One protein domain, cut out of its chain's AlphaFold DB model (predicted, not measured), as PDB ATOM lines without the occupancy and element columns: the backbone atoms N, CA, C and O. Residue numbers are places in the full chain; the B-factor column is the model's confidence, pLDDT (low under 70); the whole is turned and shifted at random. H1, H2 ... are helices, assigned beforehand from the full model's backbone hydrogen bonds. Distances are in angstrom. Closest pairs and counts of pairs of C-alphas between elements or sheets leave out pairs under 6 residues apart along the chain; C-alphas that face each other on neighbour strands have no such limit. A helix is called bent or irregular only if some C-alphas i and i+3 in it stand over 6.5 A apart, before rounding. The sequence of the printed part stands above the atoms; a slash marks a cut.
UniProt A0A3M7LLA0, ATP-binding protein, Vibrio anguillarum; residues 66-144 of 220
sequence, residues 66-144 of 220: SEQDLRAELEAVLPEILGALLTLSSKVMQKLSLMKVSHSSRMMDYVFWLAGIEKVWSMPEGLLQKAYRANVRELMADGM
ATOM      1  N   SER A  66      37.707  20.347  58.080       92.75
ATOM      2  CA  SER A  66      39.130  20.019  58.081       92.75
ATOM      3  C   SER A  66      39.685  20.112  59.507       92.75
ATOM      4  O   SER A  66      39.177  20.867  60.338       92.75
ATOM      5  N   GLU A  67      40.737  19.347  59.796       92.81
ATOM      6  CA  GLU A  67      41.442  19.439  61.080       92.81
ATOM      7  C   GLU A  67      41.984  20.856  61.315       92.81
ATOM      8  O   GLU A  67      41.909  21.370  62.428       92.81
ATOM      9  N   GLN A  68      42.468  21.511  60.254       96.19
ATOM     10  CA  GLN A  68      42.998  22.869  60.319       96.19
ATOM     11  C   GLN A  68      41.930  23.877  60.758       96.19
ATOM     12  O   GLN A  68      42.204  24.693  61.637       96.19
ATOM     13  N   ASP A  69      40.716  23.794  60.207       95.19
ATOM     14  CA  ASP A  69      39.631  24.703  60.593       95.19
ATOM     15  C   ASP A  69      39.213  24.483  62.050       95.19
ATOM     16  O   ASP A  69      39.047  25.442  62.799       95.19
ATOM     17  N   LEU A  70      39.070  23.217  62.463       93.94
ATOM     18  CA  LEU A  70      38.712  22.868  63.843       93.94
ATOM     19  C   LEU A  70      39.770  23.352  64.836       93.94
ATOM     20  O   LEU A  70      39.440  23.823  65.923       93.94
ATOM     21  N   ARG A  71      41.047  23.244  64.460       96.25
ATOM     22  CA  ARG A  71      42.160  23.696  65.285       96.25
ATOM     23  C   ARG A  71      42.194  25.217  65.408       96.25
ATOM     24  O   ARG A  71      42.349  25.708  66.519       96.25
ATOM     25  N   ALA A  72      41.995  25.944  64.311       97.00
ATOM     26  CA  ALA A  72      41.927  27.405  64.332       97.00
ATOM     27  C   ALA A  72      40.752  27.913  65.189       97.00
ATOM     28  O   ALA A  72      40.924  28.835  65.986       97.00
ATOM     29  N   GLU A  73      39.577  27.282  65.081       95.88
ATOM     30  CA  GLU A  73      38.427  27.594  65.940       95.88
ATOM     31  C   GLU A  73      38.729  27.322  67.417       95.88
ATOM     32  O   GLU A  73      38.454  28.175  68.260       95.88
ATOM     33  N   LEU A  74      39.326  26.166  67.732       96.06
ATOM     34  CA  LEU A  74      39.703  25.818  69.101       96.06
ATOM     35  C   LEU A  74      40.713  26.815  69.673       96.06
ATOM     36  O   LEU A  74      40.524  27.282  70.791       96.06
ATOM     37  N   GLU A  75      41.764  27.153  68.926       97.62
ATOM     38  CA  GLU A  75      42.799  28.101  69.355       97.62
ATOM     39  C   GLU A  75      42.212  29.491  69.645       97.62
ATOM     40  O   GLU A  75      42.608  30.124  70.624       97.62
ATOM     41  N   ALA A  76      41.214  29.931  68.870       98.12
ATOM     42  CA  ALA A  76      40.531  31.203  69.093       98.12
ATOM     43  C   ALA A  76      39.713  31.236  70.399       98.12
ATOM     44  O   ALA A  76      39.706  32.257  71.087       98.12
ATOM     45  N   VAL A  77      39.044  30.135  70.767       97.75
ATOM     46  CA  VAL A  77      38.197  30.065  71.980       97.75
ATOM     47  C   VAL A  77      38.925  29.527  73.216       97.75
ATOM     48  O   VAL A  77      38.422  29.634  74.337       97.75
ATOM     49  N   LEU A  78      40.117  28.950  73.049       97.44
ATOM     50  CA  LEU A  78      40.883  28.317  74.123       97.44
ATOM     51  C   LEU A  78      41.111  29.230  75.345       97.44
ATOM     52  O   LEU A  78      40.941  28.737  76.466       97.44
ATOM     53  N   PRO A  79      41.446  30.532  75.196       98.00
ATOM     54  CA  PRO A  79      41.632  31.417  76.346       98.00
ATOM     55  C   PRO A  79      40.362  31.572  77.189       98.00
ATOM     56  O   PRO A  79      40.432  31.572  78.420       98.00
ATOM     57  N   GLU A  80      39.197  31.658  76.540       98.00
ATOM     58  CA  GLU A  80      37.903  31.779  77.213       98.00
ATOM     59  C   GLU A  80      37.551  30.489  77.958       98.00
ATOM     60  O   GLU A  80      37.210  30.533  79.143       98.00
ATOM     61  N   ILE A  81      37.718  29.334  77.304       97.31
ATOM     62  CA  ILE A  81      37.503  28.017  77.923       97.31
ATOM     63  C   ILE A  81      38.383  27.871  79.167       97.31
ATOM     64  O   ILE A  81      37.895  27.496  80.236       97.31
ATOM     65  N   LEU A  82      39.673  28.195  79.058       97.19
ATOM     66  CA  LEU A  82      40.605  28.094  80.178       97.19
ATOM     67  C   LEU A  82      40.218  29.041  81.323       97.19
ATOM     68  O   LEU A  82      40.171  28.618  82.480       97.19
ATOM     69  N   GLY A  83      39.893  30.299  81.015       98.06
ATOM     70  CA  GLY A  83      39.437  31.275  82.006       98.06
ATOM     71  C   GLY A  83      38.164  30.830  82.732       98.06
ATOM     72  O   GLY A  83      38.074  30.946  83.961       98.06
ATOM     73  N   ALA A  84      37.209  30.249  82.003       97.06
ATOM     74  CA  ALA A  84      35.980  29.702  82.566       97.06
ATOM     75  C   ALA A  84      36.255  28.512  83.499       97.06
ATOM     76  O   ALA A  84      35.726  28.477  84.614       97.06
ATOM     77  N   LEU A  85      37.123  27.577  83.094       96.06
ATOM     78  CA  LEU A  85      37.513  26.425  83.916       96.06
ATOM     79  C   LEU A  85      38.227  26.852  85.205       96.06
ATOM     80  O   LEU A  85      37.902  26.351  86.285       96.06
ATOM     81  N   LEU A  86      39.162  27.802  85.126       97.25
ATOM     82  CA  LEU A  86      39.860  28.338  86.301       97.25
ATOM     83  C   LEU A  86      38.901  29.069  87.249       97.25
ATOM     84  O   LEU A  86      38.938  28.857  88.464       97.25
ATOM     85  N   THR A  87      37.995  29.879  86.701       97.50
ATOM     86  CA  THR A  87      36.979  30.602  87.480       97.50
ATOM     87  C   THR A  87      36.029  29.641  88.188       97.50
ATOM     88  O   THR A  87      35.742  29.815  89.375       97.50
ATOM     89  N   LEU A  88      35.548  28.615  87.481       96.12
ATOM     90  CA  LEU A  88      34.719  27.565  88.065       96.12
ATOM     91  C   LEU A  88      35.465  26.867  89.201       96.12
ATOM     92  O   LEU A  88      34.921  26.732  90.294       96.12
ATOM     93  N   SER A  89      36.721  26.490  88.963       95.44
ATOM     94  CA  SER A  89      37.538  25.774  89.943       95.44
ATOM     95  C   SER A  89      37.729  26.590  91.221       95.44
ATOM     96  O   SER A  89      37.498  26.077  92.314       95.44
ATOM     97  N   SER A  90      38.042  27.884  91.099       96.81
ATOM     98  CA  SER A  90      38.145  28.803  92.241       96.81
ATOM     99  C   SER A  90      36.847  28.858  93.060       96.81
ATOM    100  O   SER A  90      36.868  28.698  94.284       96.81
ATOM    101  N   LYS A  91      35.694  29.004  92.392       95.94
ATOM    102  CA  LYS A  91      34.376  29.039  93.053       95.94
ATOM    103  C   LYS A  91      34.028  27.721  93.745       95.94
ATOM    104  O   LYS A  91      33.427  27.744  94.818       95.94
ATOM    105  N   VAL A  92      34.378  26.586  93.141       95.75
ATOM    106  CA  VAL A  92      34.166  25.254  93.727       95.75
ATOM    107  C   VAL A  92      35.020  25.089  94.979       95.75
ATOM    108  O   VAL A  92      34.486  24.731  96.027       95.75
ATOM    109  N   MET A  93      36.310  25.427  94.910       93.44
ATOM    110  CA  MET A  93      37.238  25.292  96.036       93.44
ATOM    111  C   MET A  93      36.787  26.063  97.280       93.44
ATOM    112  O   MET A  93      36.896  25.542  98.387       93.44
ATOM    113  N   GLN A  94      36.205  27.254  97.111       92.06
ATOM    114  CA  GLN A  94      35.652  28.046  98.222       92.06
ATOM    115  C   GLN A  94      34.486  27.359  98.946       92.06
ATOM    116  O   GLN A  94      34.182  27.701 100.086       92.06
ATOM    117  N   LYS A  95      33.808  26.412  98.291       86.75
ATOM    118  CA  LYS A  95      32.608  25.752  98.810       86.75
ATOM    119  C   LYS A  95      32.813  24.276  99.160       86.75
ATOM    120  O   LYS A  95      31.906  23.694  99.747       86.75
ATOM    121  N   LEU A  96      33.962  23.675  98.827       83.38
ATOM    122  CA  LEU A  96      34.208  22.230  98.971       83.38
ATOM    123  C   LEU A  96      33.941  21.705 100.388       83.38
ATOM    124  O   LEU A  96      33.315  20.659 100.534       83.38
ATOM    125  N   SER A  97      34.342  22.445 101.426       81.25
ATOM    126  CA  SER A  97      34.138  22.051 102.831       81.25
ATOM    127  C   SER A  97      32.665  21.974 103.253       81.25
ATOM    128  O   SER A  97      32.354  21.370 104.276       81.25
ATOM    129  N   LEU A  98      31.756  22.571 102.477       79.81
ATOM    130  CA  LEU A  98      30.320  22.620 102.753       79.81
ATOM    131  C   LEU A  98      29.525  21.576 101.954       79.81
ATOM    132  O   LEU A  98      28.303  21.496 102.099       79.81
ATOM    133  N   MET A  99      30.182  20.821 101.071       84.44
ATOM    134  CA  MET A  99      29.502  19.907 100.157       84.44
ATOM    135  C   MET A  99      29.191  18.566 100.814       84.44
ATOM    136  O   MET A  99      29.987  18.016 101.574       84.44
ATOM    137  N   LYS A 100      28.029  18.009 100.467       83.94
ATOM    138  CA  LYS A 100      27.633  16.647 100.826       83.94
ATOM    139  C   LYS A 100      27.596  15.787  99.572       83.94
ATOM    140  O   LYS A 100      27.096  16.205  98.532       83.94
ATOM    141  N   VAL A 101      28.138  14.580  99.688       88.06
ATOM    142  CA  VAL A 101      28.091  13.574  98.629       88.06
ATOM    143  C   VAL A 101      26.851  12.715  98.832       88.06
ATOM    144  O   VAL A 101      26.688  12.100  99.886       88.06
ATOM    145  N   SER A 102      25.992  12.661  97.818       89.00
ATOM    146  CA  SER A 102      24.770  11.850  97.808       89.00
ATOM    147  C   SER A 102      24.961  10.532  97.052       89.00
ATOM    148  O   SER A 102      24.302   9.532  97.351       89.00
ATOM    149  N   HIS A 103      25.901  10.491  96.104       88.12
ATOM    150  CA  HIS A 103      26.209   9.300  95.316       88.12
ATOM    151  C   HIS A 103      27.710   9.013  95.318       88.12
ATOM    152  O   HIS A 103      28.448   9.483  94.458       88.12
ATOM    153  N   SER A 104      28.154   8.204  96.280       86.06
ATOM    154  CA  SER A 104      29.559   7.817  96.410       86.06
ATOM    155  C   SER A 104      30.067   6.992  95.222       86.06
ATOM    156  O   SER A 104      29.329   6.255  94.561       86.06
ATOM    157  N   SER A 105      31.370   7.113  94.978       86.44
ATOM    158  CA  SER A 105      32.137   6.299  94.034       86.44
ATOM    159  C   SER A 105      33.534   6.037  94.605       86.44
ATOM    160  O   SER A 105      33.896   6.608  95.635       86.44
ATOM    161  N   ARG A 106      34.344   5.210  93.936       83.56
ATOM    162  CA  ARG A 106      35.734   4.958  94.348       83.56
ATOM    163  C   ARG A 106      36.585   6.236  94.334       83.56
ATOM    164  O   ARG A 106      37.432   6.403  95.207       83.56
ATOM    165  N   MET A 107      36.334   7.155  93.397       88.00
ATOM    166  CA  MET A 107      36.968   8.479  93.371       88.00
ATOM    167  C   MET A 107      36.146   9.499  94.161       88.00
ATOM    168  O   MET A 107      35.547  10.412  93.592       88.00
ATOM    169  N   MET A 108      36.117   9.350  95.487       89.50
ATOM    170  CA  MET A 108      35.348  10.239  96.366       89.50
ATOM    171  C   MET A 108      35.702  11.717  96.180       89.50
ATOM    172  O   MET A 108      34.794  12.537  96.076       89.50
ATOM    173  N   ASP A 109      36.988  12.052  96.056       88.81
ATOM    174  CA  ASP A 109      37.431  13.438  95.854       88.81
ATOM    175  C   ASP A 109      36.836  14.040  94.576       88.81
ATOM    176  O   ASP A 109      36.362  15.173  94.580       88.81
ATOM    177  N   TYR A 110      36.766  13.262  93.494       90.69
ATOM    178  CA  TYR A 110      36.129  13.710  92.257       90.69
ATOM    179  C   TYR A 110      34.624  13.933  92.440       90.69
ATOM    180  O   TYR A 110      34.089  14.939  91.979       90.69
ATOM    181  N   VAL A 111      33.938  13.059  93.181       93.50
ATOM    182  CA  VAL A 111      32.510  13.236  93.496       93.50
ATOM    183  C   VAL A 111      32.265  14.488  94.347       93.50
ATOM    184  O   VAL A 111      31.287  15.196  94.109       93.50
ATOM    185  N   PHE A 112      33.161  14.818  95.283       92.62
ATOM    186  CA  PHE A 112      33.097  16.083  96.030       92.62
ATOM    187  C   PHE A 112      33.211  17.301  95.110       92.62
ATOM    188  O   PHE A 112      32.462  18.269  95.268       92.62
ATOM    189  N   TRP A 113      34.102  17.246  94.119       94.50
ATOM    190  CA  TRP A 113      34.201  18.285  93.095       94.50
ATOM    191  C   TRP A 113      32.911  18.409  92.278       94.50
ATOM    192  O   TRP A 113      32.439  19.528  92.077       94.50
ATOM    193  N   LEU A 114      32.295  17.292  91.874       94.94
ATOM    194  CA  LEU A 114      31.004  17.305  91.175       94.94
ATOM    195  C   LEU A 114      29.902  17.959  92.018       94.94
ATOM    196  O   LEU A 114      29.181  18.811  91.503       94.94
ATOM    197  N   ALA A 115      29.816  17.639  93.312       94.88
ATOM    198  CA  ALA A 115      28.876  18.280  94.234       94.88
ATOM    199  C   ALA A 115      29.105  19.802  94.330       94.88
ATOM    200  O   ALA A 115      28.165  20.599  94.313       94.88
ATOM    201  N   GLY A 116      30.373  20.226  94.371       94.88
ATOM    202  CA  GLY A 116      30.739  21.640  94.346       94.88
ATOM    203  C   GLY A 116      30.308  22.343  93.058       94.88
ATOM    204  O   GLY A 116      29.766  23.450  93.118       94.88
ATOM    205  N   ILE A 117      30.497  21.699  91.903       95.31
ATOM    206  CA  ILE A 117      30.063  22.216  90.597       95.31
ATOM    207  C   ILE A 117      28.538  22.353  90.557       95.31
ATOM    208  O   ILE A 117      28.043  23.426  90.208       95.31
ATOM    209  N   GLU A 118      27.800  21.322  90.987       95.44
ATOM    210  CA  GLU A 118      26.334  21.355  91.098       95.44
ATOM    211  C   GLU A 118      25.884  22.580  91.902       95.44
ATOM    212  O   GLU A 118      25.008  23.330  91.471       95.44
ATOM    213  N   LYS A 119      26.548  22.863  93.029       93.56
ATOM    214  CA  LYS A 119      26.217  24.022  93.862       93.56
ATOM    215  C   LYS A 119      26.574  25.362  93.221       93.56
ATOM    216  O   LYS A 119      25.834  26.329  93.402       93.56
ATOM    217  N   VAL A 120      27.716  25.472  92.542       94.56
ATOM    218  CA  VAL A 120      28.149  26.723  91.889       94.56
ATOM    219  C   VAL A 120      27.234  27.075  90.718       94.56
ATOM    220  O   VAL A 120      26.898  28.246  90.552       94.56
ATOM    221  N   TRP A 121      26.794  26.078  89.956       95.00
ATOM    222  CA  TRP A 121      25.890  26.251  88.819       95.00
ATOM    223  C   TRP A 121      24.406  26.135  89.165       95.00
ATOM    224  O   TRP A 121      23.569  26.226  88.274       95.00
ATOM    225  N   SER A 122      24.060  25.991  90.447       95.06
ATOM    226  CA  SER A 122      22.670  25.846  90.907       95.06
ATOM    227  C   SER A 122      21.928  24.685  90.230       95.06
ATOM    228  O   SER A 122      20.739  24.776  89.934       95.06
ATOM    229  N   MET A 123      22.637  23.586  89.973       95.38
ATOM    230  CA  MET A 123      22.057  22.350  89.459       95.38
ATOM    231  C   MET A 123      21.396  21.550  90.594       95.38
ATOM    232  O   MET A 123      21.752  21.729  91.764       95.38
ATOM    233  N   PRO A 124      20.465  20.634  90.271       95.12
ATOM    234  CA  PRO A 124      19.944  19.681  91.241       95.12
ATOM    235  C   PRO A 124      21.065  18.875  91.908       95.12
ATOM    236  O   PRO A 124      21.985  18.397  91.240       95.12
ATOM    237  N   GLU A 125      20.962  18.703  93.225       93.50
ATOM    238  CA  GLU A 125      21.932  17.943  94.017       93.50
ATOM    239  C   GLU A 125      22.028  16.489  93.529       93.50
ATOM    240  O   GLU A 125      21.018  15.811  93.334       93.50
ATOM    241  N   GLY A 126      23.254  16.003  93.330       94.56
ATOM    242  CA  GLY A 126      23.535  14.635  92.903       94.56
ATOM    243  C   GLY A 126      23.357  14.363  91.409       94.56
ATOM    244  O   GLY A 126      23.599  13.232  90.983       94.56
ATOM    245  N   LEU A 127      22.954  15.345  90.594       96.44
ATOM    246  CA  LEU A 127      22.759  15.169  89.151       96.44
ATOM    247  C   LEU A 127      24.033  14.683  88.437       96.44
ATOM    248  O   LEU A 127      24.016  13.650  87.762       96.44
ATOM    249  N   LEU A 128      25.139  15.411  88.593       95.81
ATOM    250  CA  LEU A 128      26.436  15.075  88.011       95.81
ATOM    251  C   LEU A 128      27.034  13.843  88.690       95.81
ATOM    252  O   LEU A 128      27.606  12.992  88.011       95.81
ATOM    253  N   GLN A 129      26.855  13.696  90.004       95.25
ATOM    254  CA  GLN A 129      27.336  12.519  90.740       95.25
ATOM    255  C   GLN A 129      26.683  11.224  90.215       95.25
ATOM    256  O   GLN A 129      27.358  10.221  89.967       95.25
ATOM    257  N   LYS A 130      25.364  11.252  89.972       95.44
ATOM    258  CA  LYS A 130      24.609  10.144  89.372       95.44
ATOM    259  C   LYS A 130      25.047   9.881  87.932       95.44
ATOM    260  O   LYS A 130      25.198   8.717  87.559       95.44
ATOM    261  N   ALA A 131      25.263  10.934  87.142       94.94
ATOM    262  CA  ALA A 131      25.754  10.813  85.772       94.94
ATOM    263  C   ALA A 131      27.143  10.156  85.727       94.94
ATOM    264  O   ALA A 131      27.354   9.227  84.949       94.94
ATOM    265  N   TYR A 132      28.054  10.555  86.615       94.88
ATOM    266  CA  TYR A 132      29.374   9.941  86.734       94.88
ATOM    267  C   TYR A 132      29.291   8.464  87.136       94.88
ATOM    268  O   TYR A 132      29.898   7.609  86.494       94.88
ATOM    269  N   ARG A 133      28.462   8.122  88.128       91.12
ATOM    270  CA  ARG A 133      28.243   6.720  88.515       91.12
ATOM    271  C   ARG A 133      27.694   5.873  87.361       91.12
ATOM    272  O   ARG A 133      28.082   4.715  87.218       91.12
ATOM    273  N   ALA A 134      26.787   6.426  86.557       91.00
ATOM    274  CA  ALA A 134      26.274   5.754  85.366       91.00
ATOM    275  C   ALA A 134      27.370   5.576  84.305       91.00
ATOM    276  O   ALA A 134      27.493   4.488  83.752       91.00
ATOM    277  N   ASN A 135      28.197   6.601  84.086       91.56
ATOM    278  CA  ASN A 135      29.325   6.565  83.156       91.56
ATOM    279  C   ASN A 135      30.328   5.452  83.497       91.56
ATOM    280  O   ASN A 135      30.675   4.654  82.629       91.56
ATOM    281  N   VAL A 136      30.724   5.355  84.769       88.81
ATOM    282  CA  VAL A 136      31.622   4.303  85.266       88.81
ATOM    283  C   VAL A 136      30.994   2.919  85.102       88.81
ATOM    284  O   VAL A 136      31.644   2.003  84.603       88.81
ATOM    285  N   ARG A 137      29.714   2.757  85.470       84.25
ATOM    286  CA  ARG A 137      29.002   1.477  85.314       84.25
ATOM    287  C   ARG A 137      28.965   1.023  83.859       84.25
ATOM    288  O   ARG A 137      29.156  -0.154  83.584       84.25
ATOM    289  N   GLU A 138      28.688   1.942  82.946       81.81
ATOM    290  CA  GLU A 138      28.619   1.636  81.522       81.81
ATOM    291  C   GLU A 138      29.999   1.278  80.960       81.81
ATOM    292  O   GLU A 138      30.118   0.327  80.200       81.81
ATOM    293  N   LEU A 139      31.056   1.978  81.386       80.25
ATOM    294  CA  LEU A 139      32.432   1.641  81.013       80.25
ATOM    295  C   LEU A 139      32.816   0.224  81.465       80.25
ATOM    296  O   LEU A 139      33.450  -0.514  80.716       80.25
ATOM    297  N   MET A 140      32.398  -0.174  82.669       75.00
ATOM    298  CA  MET A 140      32.595  -1.541  83.157       75.00
ATOM    299  C   MET A 140      31.796  -2.577  82.362       75.00
ATOM    300  O   MET A 140      32.283  -3.688  82.168       75.00
ATOM    301  N   ALA A 141      30.574  -2.241  81.941       67.25
ATOM    302  CA  ALA A 141      29.744  -3.138  81.146       67.25
ATOM    303  C   ALA A 141      30.362  -3.370  79.760       67.25
ATOM    304  O   ALA A 141      30.514  -4.518  79.351       67.25
ATOM    305  N   ASP A 142      30.801  -2.305  79.088       63.09
ATOM    306  CA  ASP A 142      31.337  -2.383  77.725       63.09
ATOM    307  C   ASP A 142      32.734  -3.018  77.672       63.09
ATOM    308  O   ASP A 142      33.009  -3.832  76.793       63.09
ATOM    309  N   GLY A 143      33.591  -2.768  78.674       57.06
ATOM    310  CA  GLY A 143      34.886  -3.451  78.799       57.06
ATOM    311  C   GLY A 143      34.771  -4.983  78.896       57.06
ATOM    312  O   GLY A 143      35.745  -5.689  78.628       57.06
ATOM    313  N   MET A 144      33.585  -5.502  79.240       51.84
ATOM    314  CA  MET A 144      33.275  -6.934  79.227       51.84
ATOM    315  C   MET A 144      32.686  -7.445  77.915       51.84
ATOM    316  O   MET A 144      32.836  -8.636  77.634       51.84
TER     317      MET A 144
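What this domain is: This is residues 66 to 144 of the 220 residues of the protein "ATP-binding protein" of Vibrio anguillarum (UniProt A0A3M7LLA0). A flat, open arch: the long bent helix H1 makes one arm and the top, helix H3 makes the other arm, and H2 sits at the corner between them, touching the end of H1b with one part and the beginning of H3 with another, in a small compact body. Residues 66 to 87 and 137 to 144 stick out from this body, which spans 27 by 19 by 16 A. The printed part has 79 residues with three named helices in the order H1, H2, H3 and no named strand; the class is all helix. The whole is loose, with a radius of gyration of the C-alphas of 16.0 A, and spans 42 by 40 by 19 A.

How they stand to each other: H1, residues 67 to 93, was assigned as one helix by its hydrogen bonds but is bent: C-alphas 76 and 79 are 7.3 A apart. Its arms, H1a with residues 67 to 76 and H1b with residues 79 to 93, stand at a steep tilt of 56 degrees. H1b touches H2, residues 108 to 120, with residues 88 to 93 alone, about perpendicular at 76 degrees; the closest C-alphas, of Val 92 and Gly 116, are 5.0 A apart. H2 and H3, residues 127 to 144, form a helical hairpin, opposite ways at a steep tilt of 40 degrees. H3 touches H2 with residues 127 to 129 alone; the closest C-alphas, of Val 111 and Gln 129, are 5.9 A apart. H1a is apart from H2 and H3, and H1b is apart from H3. Every O i to N i+4 pair is within hydrogen-bond range in H1a, H1b and H2, and 13 of 14 are in H3.

Where its parts are: H1a begins at C-alpha 67 (41.442, 19.439, 61.080) and is 14.3 A long. H1b is 21.1 A long and ends at C-alpha 93 (37.238, 25.292, 96.036). H2 is 18.5 A long. H3 is 26.4 A long and ends at C-alpha 144 (33.275, -6.934, 79.227).

The domain as a whole: The two C-alphas farthest apart, of Ser 66 and Leu 98, are 45.6 A apart. The link from H1 to H2 is long, residues 94 to 107; that from H2 to H3 is short. The printed part has no cut. Its mean pLDDT is 90.8, with residues 141 to 144 under 70.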